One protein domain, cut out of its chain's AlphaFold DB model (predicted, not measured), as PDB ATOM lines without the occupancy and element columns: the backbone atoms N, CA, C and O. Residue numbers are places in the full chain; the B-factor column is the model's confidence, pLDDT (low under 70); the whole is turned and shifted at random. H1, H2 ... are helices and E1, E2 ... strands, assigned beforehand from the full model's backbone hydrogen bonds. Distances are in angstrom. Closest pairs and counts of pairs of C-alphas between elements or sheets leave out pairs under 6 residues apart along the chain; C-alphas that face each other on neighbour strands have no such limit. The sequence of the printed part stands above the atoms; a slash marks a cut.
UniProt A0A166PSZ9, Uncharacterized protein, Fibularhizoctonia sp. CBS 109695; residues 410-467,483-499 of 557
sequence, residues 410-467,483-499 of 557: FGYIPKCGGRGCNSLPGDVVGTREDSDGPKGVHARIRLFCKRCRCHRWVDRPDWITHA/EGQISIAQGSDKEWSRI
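Overview. This is residues 410 to 467 and 483 to 499 of the 557 residues of an uncharacterized protein of Fibularhizoctonia sp. CBS 109695 (UniProt A0A166PSZ9). With little regular structure, this is a small, strongly twisted three-stranded wall among loops, with the last turn of a short helix grazing it. Unnamed residues 410 to 427 come first, then meander E1 E2 E3, each strand the antiparallel neighbour of the one before, then H1. The 75 printed residues, mixed in class with 26 in named elements, are compact: radius of gyration of the C-alphas 12.0 A, spans 34 by 26 by 19 A.

Arrangement. E1, residues 428 to 433, and E2, residues 444 to 449, form an antiparallel hairpin at 146 degrees; N 429 and O 448 are within hydrogen-bond range, 2.9 A. E2 and E3, residues 454 to 459, form another at 159 degrees, with N 447 and O 456 at 2.8 A. The sheet is only just strongly twisted, its C-alphas up to 4.2 A off the best plane. Residues 454 to 455 of E3 pair antiparallel with 497 to 498. H1, residues 483 to 490, only grazes the sheet with residues 488 to 490; the closest C-alphas of E3 and H1, Val 458 and Ala 489, are 7.6 A apart. In H1, every O i to N i+4 pair is within hydrogen-bond range.

Along the chain. E1 begins at C-alpha 428 (524.115, 241.727, 493.441) and spans 14.9 A, E2 16.5 A and E3 16.9 A. H1 spans 10.4 A, ending at C-alpha 490 (528.272, 245.841, 485.852).

Size, cuts and confidence. The C-alphas farthest apart, Gly 420 and Ala 467, are 36.1 A apart. Residues 468 to 482 are not printed; C-alphas 467 and 483 are 22.4 A apart across this cut, in the link from E3 to H1. No link printed whole is long. Residues 434 to 437 have pLDDT under 70.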
ATOM      1  N   PHE A 410     523.728 252.816 487.284       93.94
ATOM      2  CA  PHE A 410     523.996 253.309 485.930       93.94
ATOM      3  C   PHE A 410     523.035 252.815 484.844       93.94
ATOM      4  O   PHE A 410     523.321 252.987 483.665       93.94
ATOM      5  N   GLY A 411     521.904 252.213 485.217       92.75
ATOM      6  CA  GLY A 411     520.964 251.580 484.292       92.75
ATOM      7  C   GLY A 411     521.311 250.134 483.916       92.75
ATOM      8  O   GLY A 411     520.649 249.572 483.043       92.75
ATOM      9  N   TYR A 412     522.303 249.512 484.565       93.81
ATOM     10  CA  TYR A 412     522.753 248.150 484.255       93.81
ATOM     11  C   TYR A 412     522.596 247.205 485.444       93.81
ATOM     12  O   TYR A 412     522.894 247.555 486.581       93.81
ATOM     13  N   ILE A 413     522.167 245.974 485.162       93.69
ATOM     14  CA  ILE A 413     522.055 244.917 486.171       93.69
ATOM     15  C   ILE A 413     523.470 244.464 486.556       93.69
ATOM     16  O   ILE A 413     524.192 243.976 485.678       93.69
ATOM     17  N   PRO A 414     523.884 244.609 487.824       95.31
ATOM     18  CA  PRO A 414     525.241 244.308 488.248       95.31
ATOM     19  C   PRO A 414     525.489 242.795 488.264       95.31
ATOM     20  O   PRO A 414     524.577 241.997 488.493       95.31
ATOM     21  N   LYS A 415     526.743 242.389 488.040       95.75
ATOM     22  CA  LYS A 415     527.164 240.979 488.042       95.75
ATOM     23  C   LYS A 415     528.338 240.771 488.984       95.75
ATOM     24  O   LYS A 415     529.264 241.578 489.030       95.75
ATOM     25  N   CYS A 416     528.318 239.673 489.736       96.00
ATOM     26  CA  CYS A 416     529.389 239.376 490.676       96.00
ATOM     27  C   CYS A 416     530.652 238.959 489.913       96.00
ATOM     28  O   CYS A 416     530.634 237.979 489.175       96.00
ATOM     29  N   GLY A 417     531.762 239.660 490.142       93.75
ATOM     30  CA  GLY A 417     533.096 239.286 489.654       93.75
ATOM     31  C   GLY A 417     533.892 238.415 490.636       93.75
ATOM     32  O   GLY A 417     535.097 238.232 490.473       93.75
ATOM     33  N   GLY A 418     533.261 237.900 491.696       93.62
ATOM     34  CA  GLY A 418     533.904 236.989 492.644       93.62
ATOM     35  C   GLY A 418     534.242 235.646 491.989       93.62
ATOM     36  O   GLY A 418     533.378 235.024 491.371       93.62
ATOM     37  N   ARG A 419     535.484 235.168 492.147       93.75
ATOM     38  CA  ARG A 419     535.947 233.905 491.539       93.75
ATOM     39  C   ARG A 419     535.029 232.736 491.927       93.75
ATOM     40  O   ARG A 419     534.871 232.437 493.109       93.75
ATOM     41  N   GLY A 420     534.439 232.081 490.926       93.75
ATOM     42  CA  GLY A 420     533.543 230.930 491.104       93.75
ATOM     43  C   GLY A 420     532.134 231.264 491.611       93.75
ATOM     44  O   GLY A 420     531.383 230.353 491.956       93.75
ATOM     45  N   CYS A 421     531.754 232.544 491.687       95.12
ATOM     46  CA  CYS A 421     530.409 232.937 492.092       95.12
ATOM     47  C   CYS A 421     529.441 232.908 490.901       95.12
ATOM     48  O   CYS A 421     529.534 233.734 490.002       95.12
ATOM     49  N   ASN A 422     528.440 232.028 490.952       94.00
ATOM     50  CA  ASN A 422     527.369 231.956 489.951       94.00
ATOM     51  C   ASN A 422     526.170 232.825 490.365       94.00
ATOM     52  O   ASN A 422     525.075 232.305 490.567       94.00
ATOM     53  N   SER A 423     526.382 234.123 490.599       92.94
ATOM     54  CA  SER A 423     525.297 235.029 491.012       92.94
ATOM     55  C   SER A 423     524.229 235.148 489.921       92.94
ATOM     56  O   SER A 423     524.577 235.332 488.755       92.94
ATOM     57  N   LEU A 424     522.959 235.102 490.308       92.56
ATOM     58  CA  LEU A 424     521.813 235.388 489.445       92.56
ATOM     59  C   LEU A 424     521.499 236.898 489.440       92.56
ATOM     60  O   LEU A 424     521.953 237.621 490.336       92.56
ATOM     61  N   PRO A 425     520.721 237.407 488.467       88.81
ATOM     62  CA  PRO A 425     520.153 238.753 488.559       88.81
ATOM     63  C   PRO A 425     519.463 238.977 489.918       88.81
ATOM     64  O   PRO A 425     518.721 238.117 490.382       88.81
ATOM     65  N   GLY A 426     519.745 240.106 490.580       90.25
ATOM     66  CA  GLY A 426     519.218 240.440 491.917       90.25
ATOM     67  C   GLY A 426     520.051 239.942 493.116       90.25
ATOM     68  O   GLY A 426     519.890 240.456 494.235       90.25
ATOM     69  N   ASP A 427     520.994 239.011 492.903       94.69
ATOM     70  CA  ASP A 427     521.959 238.595 493.940       94.69
ATOM     71  C   ASP A 427     522.955 239.711 494.263       94.69
ATOM     72  O   ASP A 427     523.480 239.780 495.377       94.69
ATOM     73  N   VAL A 428     523.238 240.571 493.286       95.75
ATOM     74  CA  VAL A 428     524.115 241.727 493.441       95.75
ATOM     75  C   VAL A 428     523.271 242.985 493.543       95.75
ATOM     76  O   VAL A 428     522.402 243.218 492.708       95.75
ATOM     77  N   VAL A 429     523.535 243.791 494.567       95.56
ATOM     78  CA  VAL A 429     522.818 245.042 494.830       95.56
ATOM     79  C   VAL A 429     523.788 246.187 495.090       95.56
ATOM     80  O   VAL A 429     524.869 245.973 495.638       95.56
ATOM     81  N   GLY A 430     523.399 247.404 494.720       94.00
ATOM     82  CA  GLY A 430     524.064 248.623 495.179       94.00
ATOM     83  C   GLY A 430     523.584 249.002 496.580       94.00
ATOM     84  O   GLY A 430     522.378 249.109 496.802       94.00
ATOM     85  N   THR A 431     524.496 249.177 497.541       85.56
ATOM     86  CA  THR A 431     524.129 249.434 498.952       85.56
ATOM     87  C   THR A 431     524.501 250.823 499.441       85.56
ATOM     88  O   THR A 431     523.719 251.433 500.159       85.56
ATOM     89  N   ARG A 432     525.662 251.346 499.041       70.81
ATOM     90  CA  ARG A 432     526.181 252.627 499.529       70.81
ATOM     91  C   ARG A 432     526.656 253.482 498.367       70.81
ATOM     92  O   ARG A 432     527.399 253.002 497.508       70.81
ATOM     93  N   GLU A 433     526.220 254.729 498.366       70.06
ATOM     94  CA  GLU A 433     526.761 255.786 497.526       70.06
ATOM     95  C   GLU A 433     527.771 256.570 498.360       70.06
ATOM     96  O   GLU A 433     527.535 256.831 499.540       70.06
ATOM     97  N   ASP A 434     528.929 256.873 497.782       68.19
ATOM     98  CA  ASP A 434     529.821 257.856 498.390       68.19
ATOM     99  C   ASP A 434     529.205 259.230 498.093       68.19
ATOM    100  O   ASP A 434     529.120 259.621 496.926       68.19
ATOM    101  N   SER A 435     528.661 259.879 499.127       53.72
ATOM    102  CA  SER A 435     527.796 261.062 499.024       53.72
ATOM    103  C   SER A 435     528.427 262.170 498.177       53.72
ATOM    104  O   SER A 435     529.532 262.620 498.484       53.72
ATOM    105  N   ASP A 436     527.708 262.602 497.137       57.66
ATOM    106  CA  ASP A 436     527.853 263.865 496.397       57.66
ATOM    107  C   ASP A 436     529.283 264.332 496.101       57.66
ATOM    108  O   ASP A 436     529.637 265.509 496.229       57.66
ATOM    109  N   GLY A 437     530.124 263.416 495.620       65.50
ATOM    110  CA  GLY A 437     531.344 263.821 494.931       65.50
ATOM    111  C   GLY A 437     531.022 264.780 493.767       65.50
ATOM    112  O   GLY A 437     529.916 264.760 493.225       65.50
ATOM    113  N   PRO A 438     531.991 265.573 493.272       73.31
ATOM    114  CA  PRO A 438     531.780 266.554 492.195       73.31
ATOM    115  C   PRO A 438     531.241 265.961 490.878       73.31
ATOM    116  O   PRO A 438     530.880 266.698 489.965       73.31
ATOM    117  N   LYS A 439     531.197 264.627 490.758       78.44
ATOM    118  CA  LYS A 439     530.610 263.901 489.629       78.44
ATOM    119  C   LYS A 439     529.081 263.713 489.740       78.44
ATOM    120  O   LYS A 439     528.495 263.187 488.793       78.44
ATOM    121  N   GLY A 440     528.442 264.164 490.824       84.44
ATOM    122  CA  GLY A 440     526.992 264.108 491.037       84.44
ATOM    123  C   GLY A 440     526.480 262.720 491.426       84.44
ATOM    124  O   GLY A 440     527.256 261.842 491.799       84.44
ATOM    125  N   VAL A 441     525.165 262.521 491.296       85.75
ATOM    126  CA  VAL A 441     524.490 261.280 491.705       85.75
ATOM    127  C   VAL A 441     525.090 260.049 491.032       85.75
ATOM    128  O   VAL A 441     525.388 260.017 489.830       85.75
ATOM    129  N   HIS A 442     525.234 259.014 491.842       88.69
ATOM    130  CA  HIS A 442     525.856 257.737 491.571       88.69
ATOM    131  C   HIS A 442     527.324 257.847 491.142       88.69
ATOM    132  O   HIS A 442     527.823 256.939 490.493       88.69
ATOM    133  N   ALA A 443     528.066 258.903 491.489       91.75
ATOM    134  CA  ALA A 443     529.488 259.024 491.127       91.75
ATOM    135  C   ALA A 443     530.296 257.743 491.407       91.75
ATOM    136  O   ALA A 443     531.157 257.353 490.610       91.75
ATOM    137  N   ARG A 444     529.986 257.085 492.529       93.25
ATOM    138  CA  ARG A 444     530.599 255.839 492.968       93.25
ATOM    139  C   ARG A 444     529.600 255.000 493.761       93.25
ATOM    140  O   ARG A 444     528.997 255.493 494.710       93.25
ATOM    141  N   ILE A 445     529.457 253.725 493.402       93.12
ATOM    142  CA  ILE A 445     528.515 252.798 494.045       93.12
ATOM    143  C   ILE A 445     529.255 251.585 494.603       93.12
ATOM    144  O   ILE A 445     530.098 250.983 493.932       93.12
ATOM    145  N   ARG A 446     528.909 251.186 495.831       94.62
ATOM    146  CA  ARG A 446     529.316 249.902 496.407       94.62
ATOM    147  C   ARG A 446     528.356 248.813 495.950       94.62
ATOM    148  O   ARG A 446     527.205 248.782 496.380       94.62
ATOM    149  N   LEU A 447     528.843 247.901 495.117       96.06
ATOM    150  CA  LEU A 447     528.146 246.671 494.767       96.06
ATOM    151  C   LEU A 447     528.441 245.594 495.808       96.06
ATOM    152  O   LEU A 447     529.592 245.394 496.205       96.06
ATOM    153  N   PHE A 448     527.408 244.875 496.224       96.00
ATOM    154  CA  PHE A 448     527.480 243.796 497.199       96.00
ATOM    155  C   PHE A 448     526.766 242.557 496.665       96.00
ATOM    156  O   PHE A 448     525.607 242.626 496.264       96.00
ATOM    157  N   CYS A 449     527.454 241.417 496.673       96.75
ATOM    158  CA  CYS A 449     526.887 240.138 496.277       96.75
ATOM    159  C   CYS A 449     526.389 239.383 497.510       96.75
ATOM    160  O   CYS A 449     527.187 238.876 498.304       96.75
ATOM    161  N   LYS A 450     525.069 239.224 497.622       95.44
ATOM    162  CA  LYS A 450     524.401 238.484 498.704       95.44
ATOM    163  C   LYS A 450     524.841 237.019 498.764       95.44
ATOM    164  O   LYS A 450     524.878 236.430 499.840       95.44
ATOM    165  N   ARG A 451     525.201 236.433 497.615       95.75
ATOM    166  CA  ARG A 451     525.527 235.006 497.486       95.75
ATOM    167  C   ARG A 451     526.911 234.644 498.021       95.75
ATOM    168  O   ARG A 451     527.037 233.678 498.765       95.75
ATOM    169  N   CYS A 452     527.954 235.372 497.625       95.81
ATOM    170  CA  CYS A 452     529.334 235.069 498.034       95.81
ATOM    171  C   CYS A 452     529.888 236.019 499.103       95.81
ATOM    172  O   CYS A 452     531.032 235.847 499.518       95.81
ATOM    173  N   ARG A 453     529.098 237.018 499.527       95.44
ATOM    174  CA  ARG A 453     529.488 238.074 500.474       95.44
ATOM    175  C   ARG A 453     530.735 238.858 500.048       95.44
ATOM    176  O   ARG A 453     531.456 239.406 500.882       95.44
ATOM    177  N   CYS A 454     531.003 238.922 498.747       94.94
ATOM    178  CA  CYS A 454     532.004 239.829 498.211       94.94
ATOM    179  C   CYS A 454     531.377 241.189 497.899       94.94
ATOM    180  O   CYS A 454     530.180 241.292 497.618       94.94
ATOM    181  N   HIS A 455     532.202 242.226 497.886       95.44
ATOM    182  CA  HIS A 455     531.801 243.567 497.496       95.44
ATOM    183  C   HIS A 455     532.863 244.234 496.629       95.44
ATOM    184  O   HIS A 455     534.015 243.791 496.567       95.44
ATOM    185  N   ARG A 456     532.464 245.323 495.976       94.69
ATOM    186  CA  ARG A 456     533.353 246.160 495.184       94.69
ATOM    187  C   ARG A 456     532.796 247.570 495.024       94.69
ATOM    188  O   ARG A 456     531.600 247.747 494.836       94.69
ATOM    189  N   TRP A 457     533.680 248.560 495.036       94.50
ATOM    190  CA  TRP A 457     533.355 249.913 494.593       94.50
ATOM    191  C   TRP A 457     533.507 250.036 493.076       94.50
ATOM    192  O   TRP A 457     534.518 249.606 492.508       94.50
ATOM    193  N   VAL A 458     532.505 250.625 492.433       94.69
ATOM    194  CA  VAL A 458     532.477 250.902 490.997       94.69
ATOM    195  C   VAL A 458     532.265 252.395 490.803       94.69
ATOM    196  O   VAL A 458     531.272 252.953 491.265       94.69
ATOM    197  N   ASP A 459     533.221 253.036 490.138       94.94
ATOM    198  CA  ASP A 459     533.118 254.438 489.742       94.94
ATOM    199  C   ASP A 459     532.282 254.537 488.461       94.94
ATOM    200  O   ASP A 459     532.411 253.684 487.575       94.94
ATOM    201  N   ARG A 460     531.457 255.583 488.334       95.19
ATOM    202  CA  ARG A 460     530.725 255.844 487.090       95.19
ATOM    203  C   ARG A 460     531.727 256.085 485.952       95.19
ATOM    204  O   ARG A 460     532.510 257.036 486.047       95.19
ATOM    205  N   PRO A 461     531.717 255.280 484.876       96.25
ATOM    206  CA  PRO A 461     532.598 255.504 483.736       96.25
ATOM    207  C   PRO A 461     532.301 256.838 483.052       96.25
ATOM    208  O   PRO A 461     531.143 257.229 482.942       96.25
ATOM    209  N   ASP A 462     533.325 257.506 482.517       96.44
ATOM    210  CA  ASP A 462     533.160 258.845 481.924       96.44
ATOM    211  C   ASP A 462     532.306 258.848 480.634       96.44
ATOM    212  O   ASP A 462     531.808 259.890 480.219       96.44
ATOM    213  N   TRP A 463     532.089 257.681 480.014       97.25
ATOM    214  CA  TRP A 463     531.164 257.510 478.885       97.25
ATOM    215  C   TRP A 463     529.691 257.354 479.309       97.25
ATOM    216  O   TRP A 463     528.817 257.317 478.442       97.25
ATOM    217  N   ILE A 464     529.407 257.269 480.614       97.12
ATOM    218  CA  ILE A 464     528.059 257.353 481.190       97.12
ATOM    219  C   ILE A 464     527.857 258.782 481.688       97.12
ATOM    220  O   ILE A 464     528.397 259.195 482.717       97.12
ATOM    221  N   THR A 465     527.068 259.548 480.943       96.62
ATOM    222  CA  THR A 465     526.853 260.981 481.192       96.62
ATOM    223  C   THR A 465     525.421 261.240 481.637       96.62
ATOM    224  O   THR A 465     524.531 260.459 481.318       96.62
ATOM    225  N   HIS A 466     525.169 262.307 482.394       95.25
ATOM    226  CA  HIS A 466     523.799 262.660 482.770       95.25
ATOM    227  C   HIS A 466     522.991 263.066 481.533       95.25
ATOM    228  O   HIS A 466     523.446 263.879 480.729       95.25
ATOM    229  N   ALA A 467     521.774 262.539 481.407       95.25
ATOM    230  CA  ALA A 467     520.849 262.919 480.339       95.25
ATOM    231  C   ALA A 467     520.293 264.331 480.528       95.25
ATOM    232  O   ALA A 467     519.911 264.987 479.563       95.25
ATOM    233  N   GLU A 483     531.683 244.637 475.098       94.81
ATOM    234  CA  GLU A 483     531.703 243.718 476.250       94.81
ATOM    235  C   GLU A 483     532.503 244.283 477.435       94.81
ATOM    236  O   GLU A 483     532.095 244.149 478.589       94.81
ATOM    237  N   GLY A 484     533.609 244.983 477.156       97.00
ATOM    238  CA  GLY A 484     534.411 245.658 478.175       97.00
ATOM    239  C   GLY A 484     533.643 246.772 478.887       97.00
ATOM    240  O   GLY A 484     533.647 246.825 480.116       97.00
ATOM    241  N   GLN A 485     532.930 247.628 478.146       97.19
ATOM    242  CA  GLN A 485     532.085 248.676 478.733       97.19
ATOM    243  C   GLN A 485     530.966 248.087 479.597       97.19
ATOM    244  O   GLN A 485     530.748 248.565 480.711       97.19
ATOM    245  N   ILE A 486     530.307 247.024 479.123       95.75
ATOM    246  CA  ILE A 486     529.278 246.306 479.889       95.75
ATOM    247  C   ILE A 486     529.882 245.762 481.187       95.75
ATOM    248  O   ILE A 486     529.342 246.009 482.262       95.75
ATOM    249  N   SER A 487     531.029 245.082 481.112       96.00
ATOM    250  CA  SER A 487     531.692 244.500 482.282       96.00
ATOM    251  C   SER A 487     532.098 245.555 483.317       96.00
ATOM    252  O   SER A 487     531.927 245.340 484.518       96.00
ATOM    253  N   ILE A 488     532.577 246.722 482.868       96.69
ATOM    254  CA  ILE A 488     532.909 247.853 483.745       96.69
ATOM    255  C   ILE A 488     531.650 248.381 484.442       96.69
ATOM    256  O   ILE A 488     531.639 248.498 485.666       96.69
ATOM    257  N   ALA A 489     530.578 248.666 483.694       95.25
ATOM    258  CA  ALA A 489     529.337 249.196 484.265       95.25
ATOM    259  C   ALA A 489     528.660 248.211 485.234       95.25
ATOM    260  O   ALA A 489     528.074 248.628 486.230       95.25
ATOM    261  N   GLN A 490     528.786 246.904 484.981       95.88
ATOM    262  CA  GLN A 490     528.272 245.841 485.852       95.88
ATOM    263  C   GLN A 490     529.180 245.528 487.053       95.88
ATOM    264  O   GLN A 490     528.769 244.777 487.941       95.88
ATOM    265  N   GLY A 491     530.404 246.069 487.081       94.88
ATOM    266  CA  GLY A 491     531.406 245.817 488.117       94.88
ATOM    267  C   GLY A 491     532.100 244.454 488.034       94.88
ATOM    268  O   GLY A 491     532.739 244.043 489.007       94.88
ATOM    269  N   SER A 492     532.009 243.741 486.910       94.56
ATOM    270  CA  SER A 492     532.616 242.414 486.713       94.56
ATOM    271  C   SER A 492     534.038 242.445 486.133       94.56
ATOM    272  O   SER A 492     534.669 241.400 486.013       94.56
ATOM    273  N   ASP A 493     534.565 243.623 485.796       94.19
ATOM    274  CA  ASP A 493     535.855 243.820 485.109       94.19
ATOM    275  C   ASP A 493     537.116 243.655 485.987       94.19
ATOM    276  O   ASP A 493     538.222 243.552 485.464       94.19
ATOM    277  N   LYS A 494     536.984 243.645 487.315       91.75
ATOM    278  CA  LYS A 494     538.088 243.542 488.290       91.75
ATOM    279  C   LYS A 494     537.679 242.676 489.471       91.75
ATOM    280  O   LYS A 494     536.506 242.352 489.661       91.75
ATOM    281  N   GLU A 495     538.673 242.340 490.283       91.94
ATOM    282  CA  GLU A 495     538.516 241.473 491.443       91.94
ATOM    283  C   GLU A 495     537.623 242.086 492.526       91.94
ATOM    284  O   GLU A 495     537.661 243.284 492.814       91.94
ATOM    285  N   TRP A 496     536.808 241.223 493.126       95.62
ATOM    286  CA  TRP A 496     535.936 241.554 494.242       95.62
ATOM    287  C   TRP A 496     536.587 241.147 495.561       95.62
ATOM    288  O   TRP A 496     537.152 240.055 495.669       95.62
ATOM    289  N   SER A 497     536.445 241.983 496.584       93.44
ATOM    290  CA  SER A 497     536.987 241.717 497.917       93.44
ATOM    291  C   SER A 497     535.951 240.997 498.775       93.44
ATOM    292  O   SER A 497     534.779 241.388 498.806       93.44
ATOM    293  N   ARG A 498     536.366 239.954 499.505       91.19
ATOM    294  CA  ARG A 498     535.530 239.397 500.576       91.19
ATOM    295  C   ARG A 498     535.372 240.442 501.671       91.19
ATOM    296  O   ARG A 498     536.316 241.165 501.981       91.19
ATOM    297  N   ILE A 499     534.177 240.528 502.237       85.81
ATOM    298  CA  ILE A 499     534.006 241.235 503.502       85.81
ATOM    299  C   ILE A 499     534.747 240.396 504.547       85.81
ATOM    300  O   ILE A 499     534.396 239.238 504.757       85.81
TER     301      ILE A 499